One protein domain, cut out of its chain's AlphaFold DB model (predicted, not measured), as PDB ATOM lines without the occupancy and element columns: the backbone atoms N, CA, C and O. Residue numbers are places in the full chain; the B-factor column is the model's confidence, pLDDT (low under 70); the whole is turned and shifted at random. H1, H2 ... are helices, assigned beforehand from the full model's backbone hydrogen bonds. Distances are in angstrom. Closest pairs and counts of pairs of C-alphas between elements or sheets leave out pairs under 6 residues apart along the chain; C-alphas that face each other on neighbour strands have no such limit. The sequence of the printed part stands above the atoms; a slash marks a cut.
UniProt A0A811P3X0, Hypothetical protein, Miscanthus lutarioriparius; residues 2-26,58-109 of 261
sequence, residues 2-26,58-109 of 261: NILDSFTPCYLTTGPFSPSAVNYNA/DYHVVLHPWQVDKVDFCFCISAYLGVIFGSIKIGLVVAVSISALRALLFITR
ATOM      1  N   ASN A   2      62.612   9.987 -56.149       88.56
ATOM      2  CA  ASN A   2      62.811  10.223 -54.706       88.56
ATOM      3  C   ASN A   2      63.967   9.462 -54.013       88.56
ATOM      4  O   ASN A   2      64.580  10.010 -53.108       88.56
ATOM      5  N   ILE A   3      64.290   8.223 -54.417       90.00
ATOM      6  CA  ILE A   3      65.452   7.485 -53.874       90.00
ATOM      7  C   ILE A   3      66.772   8.137 -54.308       90.00
ATOM      8  O   ILE A   3      67.655   8.341 -53.485       90.00
ATOM      9  N   LEU A   4      66.899   8.487 -55.588       85.19
ATOM     10  CA  LEU A   4      68.078   9.170 -56.124       85.19
ATOM     11  C   LEU A   4      68.151  10.618 -55.616       85.19
ATOM     12  O   LEU A   4      69.224  11.076 -55.238       85.19
ATOM     13  N   ASP A   5      67.005  11.290 -55.507       83.56
ATOM     14  CA  ASP A   5      66.913  12.672 -55.021       83.56
ATOM     15  C   ASP A   5      67.281  12.791 -53.535       83.56
ATOM     16  O   ASP A   5      67.676  13.866 -53.097       83.56
ATOM     17  N   SER A   6      67.209  11.693 -52.767       87.38
ATOM     18  CA  SER A   6      67.595  11.654 -51.347       87.38
ATOM     19  C   SER A   6      69.102  11.800 -51.106       87.38
ATOM     20  O   SER A   6      69.509  12.154 -50.001       87.38
ATOM     21  N   PHE A   7      69.929  11.576 -52.135       88.12
ATOM     22  CA  PHE A   7      71.374  11.829 -52.090       88.12
ATOM     23  C   PHE A   7      71.726  13.310 -52.322       88.12
ATOM     24  O   PHE A   7      72.882  13.705 -52.192       88.12
ATOM     25  N   THR A   8      70.728  14.133 -52.644       86.88
ATOM     26  CA  THR A   8      70.818  15.584 -52.850       86.88
ATOM     27  C   THR A   8      69.852  16.309 -51.899       86.88
ATOM     28  O   THR A   8      68.933  15.687 -51.374       86.88
ATOM     29  N   PRO A   9      70.008  17.619 -51.630       81.94
ATOM     30  CA  PRO A   9      69.094  18.375 -50.765       81.94
ATOM     31  C   PRO A   9      67.756  18.695 -51.469       81.94
ATOM     32  O   PRO A   9      67.359  19.852 -51.597       81.94
ATOM     33  N   CYS A  10      67.065  17.665 -51.955       81.38
ATOM     34  CA  CYS A  10      65.801  17.765 -52.677       81.38
ATOM     35  C   CYS A  10      64.636  17.281 -51.801       81.38
ATOM     36  O   CYS A  10      64.745  16.302 -51.064       81.38
ATOM     37  N   TYR A  11      63.494  17.967 -51.885       84.81
ATOM     38  CA  TYR A  11      62.270  17.552 -51.198       84.81
ATOM     39  C   TYR A  11      61.593  16.379 -51.915       84.81
ATOM     40  O   TYR A  11      61.764  16.174 -53.118       84.81
ATOM     41  N   LEU A  12      60.771  15.631 -51.168       84.38
ATOM     42  CA  LEU A  12      59.959  14.546 -51.715       84.38
ATOM     43  C   LEU A  12      59.075  15.077 -52.852       84.38
ATOM     44  O   LEU A  12      58.201  15.915 -52.628       84.38
ATOM     45  N   THR A  13      59.285  14.563 -54.060       81.25
ATOM     46  CA  THR A  13      58.547  14.996 -55.245       81.25
ATOM     47  C   THR A  13      57.429  14.006 -55.564       81.25
ATOM     48  O   THR A  13      57.589  12.784 -55.491       81.25
ATOM     49  N   THR A  14      56.264  14.548 -55.910       84.44
ATOM     50  CA  THR A  14      55.109  13.812 -56.443       84.44
ATOM     51  C   THR A  14      54.654  14.483 -57.738       84.44
ATOM     52  O   THR A  14      55.103  15.588 -58.042       84.44
ATOM     53  N   GLY A  15      53.812  13.812 -58.531       78.56
ATOM     54  CA  GLY A  15      53.354  14.332 -59.823       78.56
ATOM     55  C   GLY A  15      52.650  15.689 -59.675       78.56
ATOM     56  O   GLY A  15      51.584  15.739 -59.059       78.56
ATOM     57  N   PRO A  16      53.208  16.793 -60.207       78.94
ATOM     58  CA  PRO A  16      52.647  18.116 -59.987       78.94
ATOM     59  C   PRO A  16      51.441  18.326 -60.908       78.94
ATOM     60  O   PRO A  16      51.549  18.227 -62.131       78.94
ATOM     61  N   PHE A  17      50.281  18.631 -60.325       73.56
ATOM     62  CA  PHE A  17      49.025  18.768 -61.071       73.56
ATOM     63  C   PHE A  17      49.061  19.921 -62.086       73.56
ATOM     64  O   PHE A  17      48.676  19.744 -63.236       73.56
ATOM     65  N   SER A  18      49.576  21.087 -61.683       74.75
ATOM     66  CA  SER A  18      49.545  22.300 -62.512       74.75
ATOM     67  C   SER A  18      50.384  22.182 -63.802       74.75
ATOM     68  O   SER A  18      49.810  22.312 -64.884       74.75
ATOM     69  N   PRO A  19      51.685  21.819 -63.763       72.62
ATOM     70  CA  PRO A  19      52.476  21.629 -64.980       72.62
ATOM     71  C   PRO A  19      51.966  20.476 -65.850       72.62
ATOM     72  O   PRO A  19      51.987  20.584 -67.069       72.62
ATOM     73  N   SER A  20      51.464  19.395 -65.239       73.62
ATOM     74  CA  SER A  20      50.935  18.244 -65.984       73.62
ATOM     75  C   SER A  20      49.651  18.588 -66.738       73.62
ATOM     76  O   SER A  20      49.486  18.165 -67.877       73.62
ATOM     77  N   ALA A  21      48.757  19.383 -66.138       73.50
ATOM     78  CA  ALA A  21      47.527  19.836 -66.787       73.50
ATOM     79  C   ALA A  21      47.814  20.800 -67.949       73.50
ATOM     80  O   ALA A  21      47.189  20.703 -69.002       73.50
ATOM     81  N   VAL A  22      48.786  21.702 -67.783       73.50
ATOM     82  CA  VAL A  22      49.220  22.600 -68.864       73.50
ATOM     83  C   VAL A  22      49.877  21.807 -69.989       73.50
ATOM     84  O   VAL A  22      49.525  22.017 -71.143       73.50
ATOM     85  N   ASN A  23      50.756  20.856 -69.669       76.94
ATOM     86  CA  ASN A  23      51.401  20.008 -70.670       76.94
ATOM     87  C   ASN A  23      50.384  19.142 -71.432       76.94
ATOM     88  O   ASN A  23      50.468  19.012 -72.649       76.94
ATOM     89  N   TYR A  24      49.386  18.601 -70.725       78.12
ATOM     90  CA  TYR A  24      48.286  17.851 -71.333       78.12
ATOM     91  C   TYR A  24      47.478  18.716 -72.312       78.12
ATOM     92  O   TYR A  24      47.201  18.285 -73.428       78.12
ATOM     93  N   ASN A  25      47.150  19.952 -71.926       79.25
ATOM     94  CA  ASN A  25      46.396  20.878 -72.775       79.25
ATOM     95  C   ASN A  25      47.231  21.472 -73.923       79.25
ATOM     96  O   ASN A  25      46.670  21.834 -74.953       79.25
ATOM     97  N   ALA A  26      48.551  21.587 -73.753       75.50
ATOM     98  CA  ALA A  26      49.467  22.095 -74.772       75.50
ATOM     99  C   ALA A  26      49.798  21.051 -75.853       75.50
ATOM    100  O   ALA A  26      50.330  21.415 -76.897       75.50
ATOM    101  N   ASP A  58      35.641  21.349 -56.963       81.75
ATOM    102  CA  ASP A  58      34.316  21.249 -57.574       81.75
ATOM    103  C   ASP A  58      33.240  21.018 -56.505       81.75
ATOM    104  O   ASP A  58      32.891  19.886 -56.156       81.75
ATOM    105  N   TYR A  59      32.666  22.107 -55.989       79.00
ATOM    106  CA  TYR A  59      31.625  22.058 -54.952       79.00
ATOM    107  C   TYR A  59      30.406  21.202 -55.337       79.00
ATOM    108  O   TYR A  59      29.808  20.555 -54.477       79.00
ATOM    109  N   HIS A  60      30.057  21.154 -56.627       79.19
ATOM    110  CA  HIS A  60      28.941  20.345 -57.122       79.19
ATOM    111  C   HIS A  60      29.176  18.840 -56.898       79.19
ATOM    112  O   HIS A  60      28.264  18.111 -56.507       79.19
ATOM    113  N   VAL A  61      30.419  18.378 -57.073       76.38
ATOM    114  CA  VAL A  61      30.804  16.975 -56.861       76.38
ATOM    115  C   VAL A  61      30.859  16.646 -55.370       76.38
ATOM    116  O   VAL A  61      30.472  15.552 -54.974       76.38
ATOM    117  N   VAL A  62      31.267  17.597 -54.527       74.06
ATOM    118  CA  VAL A  62      31.338  17.407 -53.065       74.06
ATOM    119  C   VAL A  62      29.949  17.275 -52.425       74.06
ATOM    120  O   VAL A  62      29.801  16.583 -51.418       74.06
ATOM    121  N   LEU A  63      28.916  17.893 -53.006       77.88
ATOM    122  CA  LEU A  63      27.540  17.833 -52.494       77.88
ATOM    123  C   LEU A  63      26.747  16.620 -53.004       77.88
ATOM    124  O   LEU A  63      25.813  16.179 -52.335       77.88
ATOM    125  N   HIS A  64      27.127  16.042 -54.145       81.81
ATOM    126  CA  HIS A  64      26.454  14.879 -54.732       81.81
ATOM    127  C   HIS A  64      26.346  13.652 -53.786       81.81
ATOM    128  O   HIS A  64      25.267  13.055 -53.714       81.81
ATOM    129  N   PRO A  65      27.372  13.288 -52.982       79.25
ATOM    130  CA  PRO A  65      27.291  12.182 -52.026       79.25
ATOM    131  C   PRO A  65      26.159  12.302 -51.000       79.25
ATOM    132  O   PRO A  65      25.678  11.280 -50.514       79.25
ATOM    133  N   TRP A  66      25.688  13.517 -50.691       79.75
ATOM    134  CA  TRP A  66      24.569  13.721 -49.763       79.75
ATOM    135  C   TRP A  66      23.259  13.091 -50.254       79.75
ATOM    136  O   TRP A  66      22.449  12.642 -49.440       79.75
ATOM    137  N   GLN A  67      23.045  13.046 -51.573       78.06
ATOM    138  CA  GLN A  67      21.833  12.477 -52.169       78.06
ATOM    139  C   GLN A  67      21.902  10.953 -52.321       78.06
ATOM    140  O   GLN A  67      20.861  10.299 -52.305       78.06
ATOM    141  N   VAL A  68      23.109  10.389 -52.431       82.06
ATOM    142  CA  VAL A  68      23.324   8.948 -52.634       82.06
ATOM    143  C   VAL A  68      23.367   8.209 -51.299       82.06
ATOM    144  O   VAL A  68      22.518   7.363 -51.034       82.06
ATOM    145  N   ASP A  69      24.319   8.563 -50.432       80.12
ATOM    146  CA  ASP A  69      24.573   7.861 -49.175       80.12
ATOM    147  C   ASP A  69      24.949   8.860 -48.072       80.12
ATOM    148  O   ASP A  69      26.086   9.318 -47.952       80.12
ATOM    149  N   LYS A  70      23.993   9.147 -47.178       83.56
ATOM    150  CA  LYS A  70      24.192  10.065 -46.034       83.56
ATOM    151  C   LYS A  70      25.361   9.658 -45.131       83.56
ATOM    152  O   LYS A  70      25.983  10.502 -44.490       83.56
ATOM    153  N   VAL A  71      25.637   8.357 -45.057       79.50
ATOM    154  CA  VAL A  71      26.722   7.793 -44.247       79.50
ATOM    155  C   VAL A  71      28.085   8.139 -44.851       79.50
ATOM    156  O   VAL A  71      28.991   8.526 -44.119       79.50
ATOM    157  N   ASP A  72      28.204   8.093 -46.177       84.31
ATOM    158  CA  ASP A  72      29.451   8.395 -46.887       84.31
ATOM    159  C   ASP A  72      29.788   9.874 -46.815       84.31
ATOM    160  O   ASP A  72      30.935  10.245 -46.571       84.31
ATOM    161  N   PHE A  73      28.770  10.724 -46.917       86.12
ATOM    162  CA  PHE A  73      28.942  12.156 -46.719       86.12
ATOM    163  C   PHE A  73      29.440  12.499 -45.306       86.12
ATOM    164  O   PHE A  73      30.334  13.330 -45.149       86.12
ATOM    165  N   CYS A  74      28.914  11.828 -44.273       84.38
ATOM    166  CA  CYS A  74      29.382  12.001 -42.895       84.38
ATOM    167  C   CYS A  74      30.872  11.640 -42.751       84.38
ATOM    168  O   CYS A  74      31.617  12.342 -42.066       84.38
ATOM    169  N   PHE A  75      31.328  10.592 -43.445       87.25
ATOM    170  CA  PHE A  75      32.738  10.200 -43.473       87.25
ATOM    171  C   PHE A  75      33.629  11.201 -44.215       87.25
ATOM    172  O   PHE A  75      34.737  11.491 -43.766       87.25
ATOM    173  N   CYS A  76      33.151  11.769 -45.322       85.00
ATOM    174  CA  CYS A  76      33.880  12.816 -46.035       85.00
ATOM    175  C   CYS A  76      34.043  14.077 -45.175       85.00
ATOM    176  O   CYS A  76      35.143  14.624 -45.089       85.00
ATOM    177  N   ILE A  77      32.979  14.506 -44.486       88.75
ATOM    178  CA  ILE A  77      33.049  15.640 -43.559       88.75
ATOM    179  C   ILE A  77      33.983  15.332 -42.390       88.75
ATOM    180  O   ILE A  77      34.798  16.181 -42.035       88.75
ATOM    181  N   SER A  78      33.909  14.141 -41.793       87.06
ATOM    182  CA  SER A  78      34.766  13.808 -40.651       87.06
ATOM    183  C   SER A  78      36.251  13.778 -41.028       87.06
ATOM    184  O   SER A  78      37.078  14.285 -40.270       87.06
ATOM    185  N   ALA A  79      36.594  13.275 -42.217       89.75
ATOM    186  CA  ALA A  79      37.954  13.335 -42.745       89.75
ATOM    187  C   ALA A  79      38.413  14.784 -42.986       89.75
ATOM    188  O   ALA A  79      39.514  15.154 -42.578       89.75
ATOM    189  N   TYR A  80      37.560  15.619 -43.587       89.69
ATOM    190  CA  TYR A  80      37.846  17.034 -43.835       89.69
ATOM    191  C   TYR A  80      38.078  17.820 -42.537       89.69
ATOM    192  O   TYR A  80      39.096  18.500 -42.393       89.69
ATOM    193  N   LEU A  81      37.190  17.663 -41.551       90.69
ATOM    194  CA  LEU A  81      37.351  18.277 -40.230       90.69
ATOM    195  C   LEU A  81      38.611  17.748 -39.525       90.69
ATOM    196  O   LEU A  81      39.320  18.522 -38.885       90.69
ATOM    197  N   GLY A  82      38.950  16.467 -39.694       91.19
ATOM    198  CA  GLY A  82      40.187  15.883 -39.168       91.19
ATOM    199  C   GLY A  82      41.461  16.527 -39.730       91.19
ATOM    200  O   GLY A  82      42.434  16.707 -38.992       91.19
ATOM    201  N   VAL A  83      41.458  16.919 -41.009       92.75
ATOM    202  CA  VAL A  83      42.576  17.659 -41.623       92.75
ATOM    203  C   VAL A  83      42.654  19.091 -41.086       92.75
ATOM    204  O   VAL A  83      43.758  19.541 -40.783       92.75
ATOM    205  N   ILE A  84      41.516  19.784 -40.939       92.69
ATOM    206  CA  ILE A  84      41.472  21.182 -40.470       92.69
ATOM    207  C   ILE A  84      41.910  21.315 -39.011       92.69
ATOM    208  O   ILE A  84      42.716  22.187 -38.696       92.69
ATOM    209  N   PHE A  85      41.369  20.487 -38.114       91.50
ATOM    210  CA  PHE A  85      41.583  20.654 -36.672       91.50
ATOM    211  C   PHE A  85      42.863  19.998 -36.155       91.50
ATOM    212  O   PHE A  85      43.382  20.409 -35.121       91.50
ATOM    213  N   GLY A  86      43.349  18.956 -36.831       89.19
ATOM    214  CA  GLY A  86      44.518  18.205 -36.390       89.19
ATOM    215  C   GLY A  86      45.742  18.511 -37.238       89.19
ATOM    216  O   GLY A  86      46.632  19.266 -36.859       89.19
ATOM    217  N   SER A  87      45.833  17.810 -38.360       92.06
ATOM    218  CA  SER A  87      46.925  17.879 -39.331       92.06
ATOM    219  C   SER A  87      46.587  16.958 -40.496       92.06
ATOM    220  O   SER A  87      45.832  15.995 -40.335       92.06
ATOM    221  N   ILE A  88      47.249  17.154 -41.638       90.44
ATOM    222  CA  ILE A  88      47.119  16.283 -42.820       90.44
ATOM    223  C   ILE A  88      47.326  14.801 -42.452       90.44
ATOM    224  O   ILE A  88      46.571  13.938 -42.893       90.44
ATOM    225  N   LYS A  89      48.299  14.504 -41.577       91.94
ATOM    226  CA  LYS A  89      48.581  13.137 -41.103       91.94
ATOM    227  C   LYS A  89      47.393  12.515 -40.358       91.94
ATOM    228  O   LYS A  89      47.055  11.364 -40.607       91.94
ATOM    229  N   ILE A  90      46.762  13.271 -39.457       91.62
ATOM    230  CA  ILE A  90      45.647  12.787 -38.630       91.62
ATOM    231  C   ILE A  90      44.412  12.577 -39.504       91.62
ATOM    232  O   ILE A  90      43.788  11.521 -39.434       91.62
ATOM    233  N   GLY A  91      44.108  13.535 -40.385       91.69
ATOM    234  CA  GLY A  91      43.003  13.404 -41.333       91.69
ATOM    235  C   GLY A  91      43.158  12.200 -42.266       91.69
ATOM    236  O   GLY A  91      42.189  11.474 -42.487       91.69
ATOM    237  N   LEU A  92      44.381  11.920 -42.737       90.75
ATOM    238  CA  LEU A  92      44.667  10.734 -43.549       90.75
ATOM    239  C   LEU A  92      44.400   9.432 -42.780       90.75
ATOM    240  O   LEU A  92      43.735   8.542 -43.306       90.75
ATOM    241  N   VAL A  93      44.887   9.326 -41.538       93.12
ATOM    242  CA  VAL A  93      44.657   8.137 -40.700       93.12
ATOM    243  C   VAL A  93      43.161   7.918 -40.493       93.12
ATOM    244  O   VAL A  93      42.674   6.820 -40.747       93.12
ATOM    245  N   VAL A  94      42.416   8.965 -40.128       91.44
ATOM    246  CA  VAL A  94      40.961   8.892 -39.923       91.44
ATOM    247  C   VAL A  94      40.240   8.423 -41.191       91.44
ATOM    248  O   VAL A  94      39.418   7.508 -41.120       91.44
ATOM    249  N   ALA A  95      40.575   8.983 -42.356       89.75
ATOM    250  CA  ALA A  95      39.962   8.600 -43.627       89.75
ATOM    251  C   ALA A  95      40.201   7.119 -43.969       89.75
ATOM    252  O   ALA A  95      39.262   6.393 -44.316       89.75
ATOM    253  N   VAL A  96      41.444   6.647 -43.822       92.06
ATOM    254  CA  VAL A  96      41.812   5.248 -44.093       92.06
ATOM    255  C   VAL A  96      41.134   4.304 -43.100       92.06
ATOM    256  O   VAL A  96      40.566   3.291 -43.513       92.06
ATOM    257  N   SER A  97      41.130   4.641 -41.807       91.19
ATOM    258  CA  SER A  97      40.489   3.829 -40.768       91.19
ATOM    259  C   SER A  97      38.987   3.673 -41.002       91.19
ATOM    260  O   SER A  97      38.461   2.565 -40.899       91.19
ATOM    261  N   ILE A  98      38.295   4.756 -41.356       89.19
ATOM    262  CA  ILE A  98      36.852   4.731 -41.617       89.19
ATOM    263  C   ILE A  98      36.532   3.934 -42.889       89.19
ATOM    264  O   ILE A  98      35.601   3.126 -42.884       89.19
ATOM    265  N   SER A  99      37.316   4.105 -43.957       89.19
ATOM    266  CA  SER A  99      37.150   3.343 -45.201       89.19
ATOM    267  C   SER A  99      37.334   1.837 -44.972       89.19
ATOM    268  O   SER A  99      36.479   1.031 -45.353       89.19
ATOM    269  N   ALA A 100      38.390   1.457 -44.247       89.75
ATOM    270  CA  ALA A 100      38.640   0.070 -43.867       89.75
ATOM    271  C   ALA A 100      37.515  -0.497 -42.987       89.75
ATOM    272  O   ALA A 100      37.040  -1.610 -43.223       89.75
ATOM    273  N   LEU A 101      37.034   0.279 -42.010       87.38
ATOM    274  CA  LEU A 101      35.920  -0.122 -41.154       87.38
ATOM    275  C   LEU A 101      34.635  -0.341 -41.958       87.38
ATOM    276  O   LEU A 101      33.935  -1.328 -41.736       87.38
ATOM    277  N   ARG A 102      34.323   0.538 -42.919       83.81
ATOM    278  CA  ARG A 102      33.160   0.375 -43.800       83.81
ATOM    279  C   ARG A 102      33.273  -0.892 -44.645       83.81
ATOM    280  O   ARG A 102      32.304  -1.647 -44.719       83.81
ATOM    281  N   ALA A 103      34.437  -1.146 -45.242       83.88
ATOM    282  CA  ALA A 103      34.680  -2.364 -46.010       83.88
ATOM    283  C   ALA A 103      34.484  -3.617 -45.140       83.88
ATOM    284  O   ALA A 103      33.779  -4.548 -45.530       83.88
ATOM    285  N   LEU A 104      35.007  -3.601 -43.913       81.56
ATOM    286  CA  LEU A 104      34.830  -4.694 -42.959       81.56
ATOM    287  C   LEU A 104      33.358  -4.884 -42.557       81.56
ATOM    288  O   LEU A 104      32.867  -6.012 -42.480       81.56
ATOM    289  N   LEU A 105      32.617  -3.798 -42.333       78.12
ATOM    290  CA  LEU A 105      31.181  -3.855 -42.045       78.12
ATOM    291  C   LEU A 105      30.375  -4.413 -43.223       78.12
ATOM    292  O   LEU A 105      29.391  -5.119 -43.004       78.12
ATOM    293  N   PHE A 106      30.793  -4.129 -44.455       74.81
ATOM    294  CA  PHE A 106      30.167  -4.680 -45.652       74.81
ATOM    295  C   PHE A 106      30.408  -6.190 -45.766       74.81
ATOM    296  O   PHE A 106      29.467  -6.947 -45.992       74.81
ATOM    297  N   ILE A 107      31.640  -6.638 -45.508       71.12
ATOM    298  CA  ILE A 107      32.009  -8.063 -45.526       71.12
ATOM    299  C   ILE A 107      31.289  -8.837 -44.409       71.12
ATOM    300  O   ILE A 107      30.778  -9.934 -44.625       71.12
ATOM    301  N   THR A 108      31.198  -8.264 -43.207       67.56
ATOM    302  CA  THR A 108      30.581  -8.930 -42.043       67.56
ATOM    303  C   THR A 108      29.050  -8.936 -42.061       67.56
ATOM    304  O   THR A 108      28.436  -9.678 -41.287       67.56
ATOM    305  N   ARG A 109      28.405  -8.147 -42.932       57.47
ATOM    306  CA  ARG A 109      26.940  -8.092 -43.070       57.47
ATOM    307  C   ARG A 109      26.477  -8.603 -44.440       57.47
ATOM    308  O   ARG A 109      25.942  -7.819 -45.227       57.47
TER     309      ARG A 109
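What this domain is: This is residues 2 to 26 and 58 to 109 of the 261 residues of the protein "Hypothetical protein" of Miscanthus lutarioriparius (UniProt A0A811P3X0). A helical hairpin of H6 and H5 makes one part, with the short helices H4 and H3 following one another away from the open end of H5; the other part, before a cut, is a thin arm in which a long link joins the small H1 to H2, and neither of these touches any helix. Residues 103 to 109, of which 103 to 108 belong to H6, stick out beyond the hairpin, as do residues 15 to 26, of which 17 to 26 belong to H2, from the arm. The printed part has 77 residues with six named helices, H1 to H6 in order along the chain, and no named strand; its class is all helix. It is extended, with a radius of gyration of the C-alphas of 17.8 A, and spans 49 by 32 by 28 A.

Where its parts are: Find C-alpha 88 at (47.119, 16.283, -42.820); from there the longest helix, H6, residues 88 to 108, runs 30.2 A to C-alpha 108 at (30.581, -8.930, -42.043). Before it, H5 takes residues 70 to 85 and covers 22.4 A. Step back to H4, residues 65 to 68, 5.2 A long, and to H3, residues 59 to 63, 6.4 A long. On the other side of the cut, look for H2, residues 17 to 26, 14.1 A long. H1, residues 2 to 5, is 4.8 A long and begins at C-alpha 2, (62.811, 10.223, -54.706).

How they stand to each other: Start at H6, which touches H5; their closest C-alphas, those of Val 83 and Gly 91, are 4.3 A apart. The two form a helical hairpin, running opposite ways at a shallow tilt of 23 degrees. At residues 72 to 73 alone, H5 touches H4, only at the corner by their link; the closest C-alphas, those of Trp 66 and Phe 73, are 5.6 A apart. H3 and H4 meet only through their link, and H3 is only just apart from H5, at 8.2 A. H1 and H2 are apart. In the backbones of H2, H3, H5 and H6 every O i to N i+4 pair is within hydrogen-bond range; H1 and H4 are too short for such a pair, and their single O i to N i+3 pair is within range in H4 but not in H1.

The domain as a whole: Look for the two C-alphas farthest apart, those of Thr 8 and Arg 109, at 50.8 A; the outline is only just elongated. Residues 27 to 57 are not printed, and C-alphas 26 and 58 stand 22.9 A apart across this cut. The link from H1 to H2, 11 residues, is long, while those from H3 to H4, H4 to H5 and H5 to H6 are tight. The mean pLDDT of the printed part is 83.4, and residues 108 to 109 are under 70.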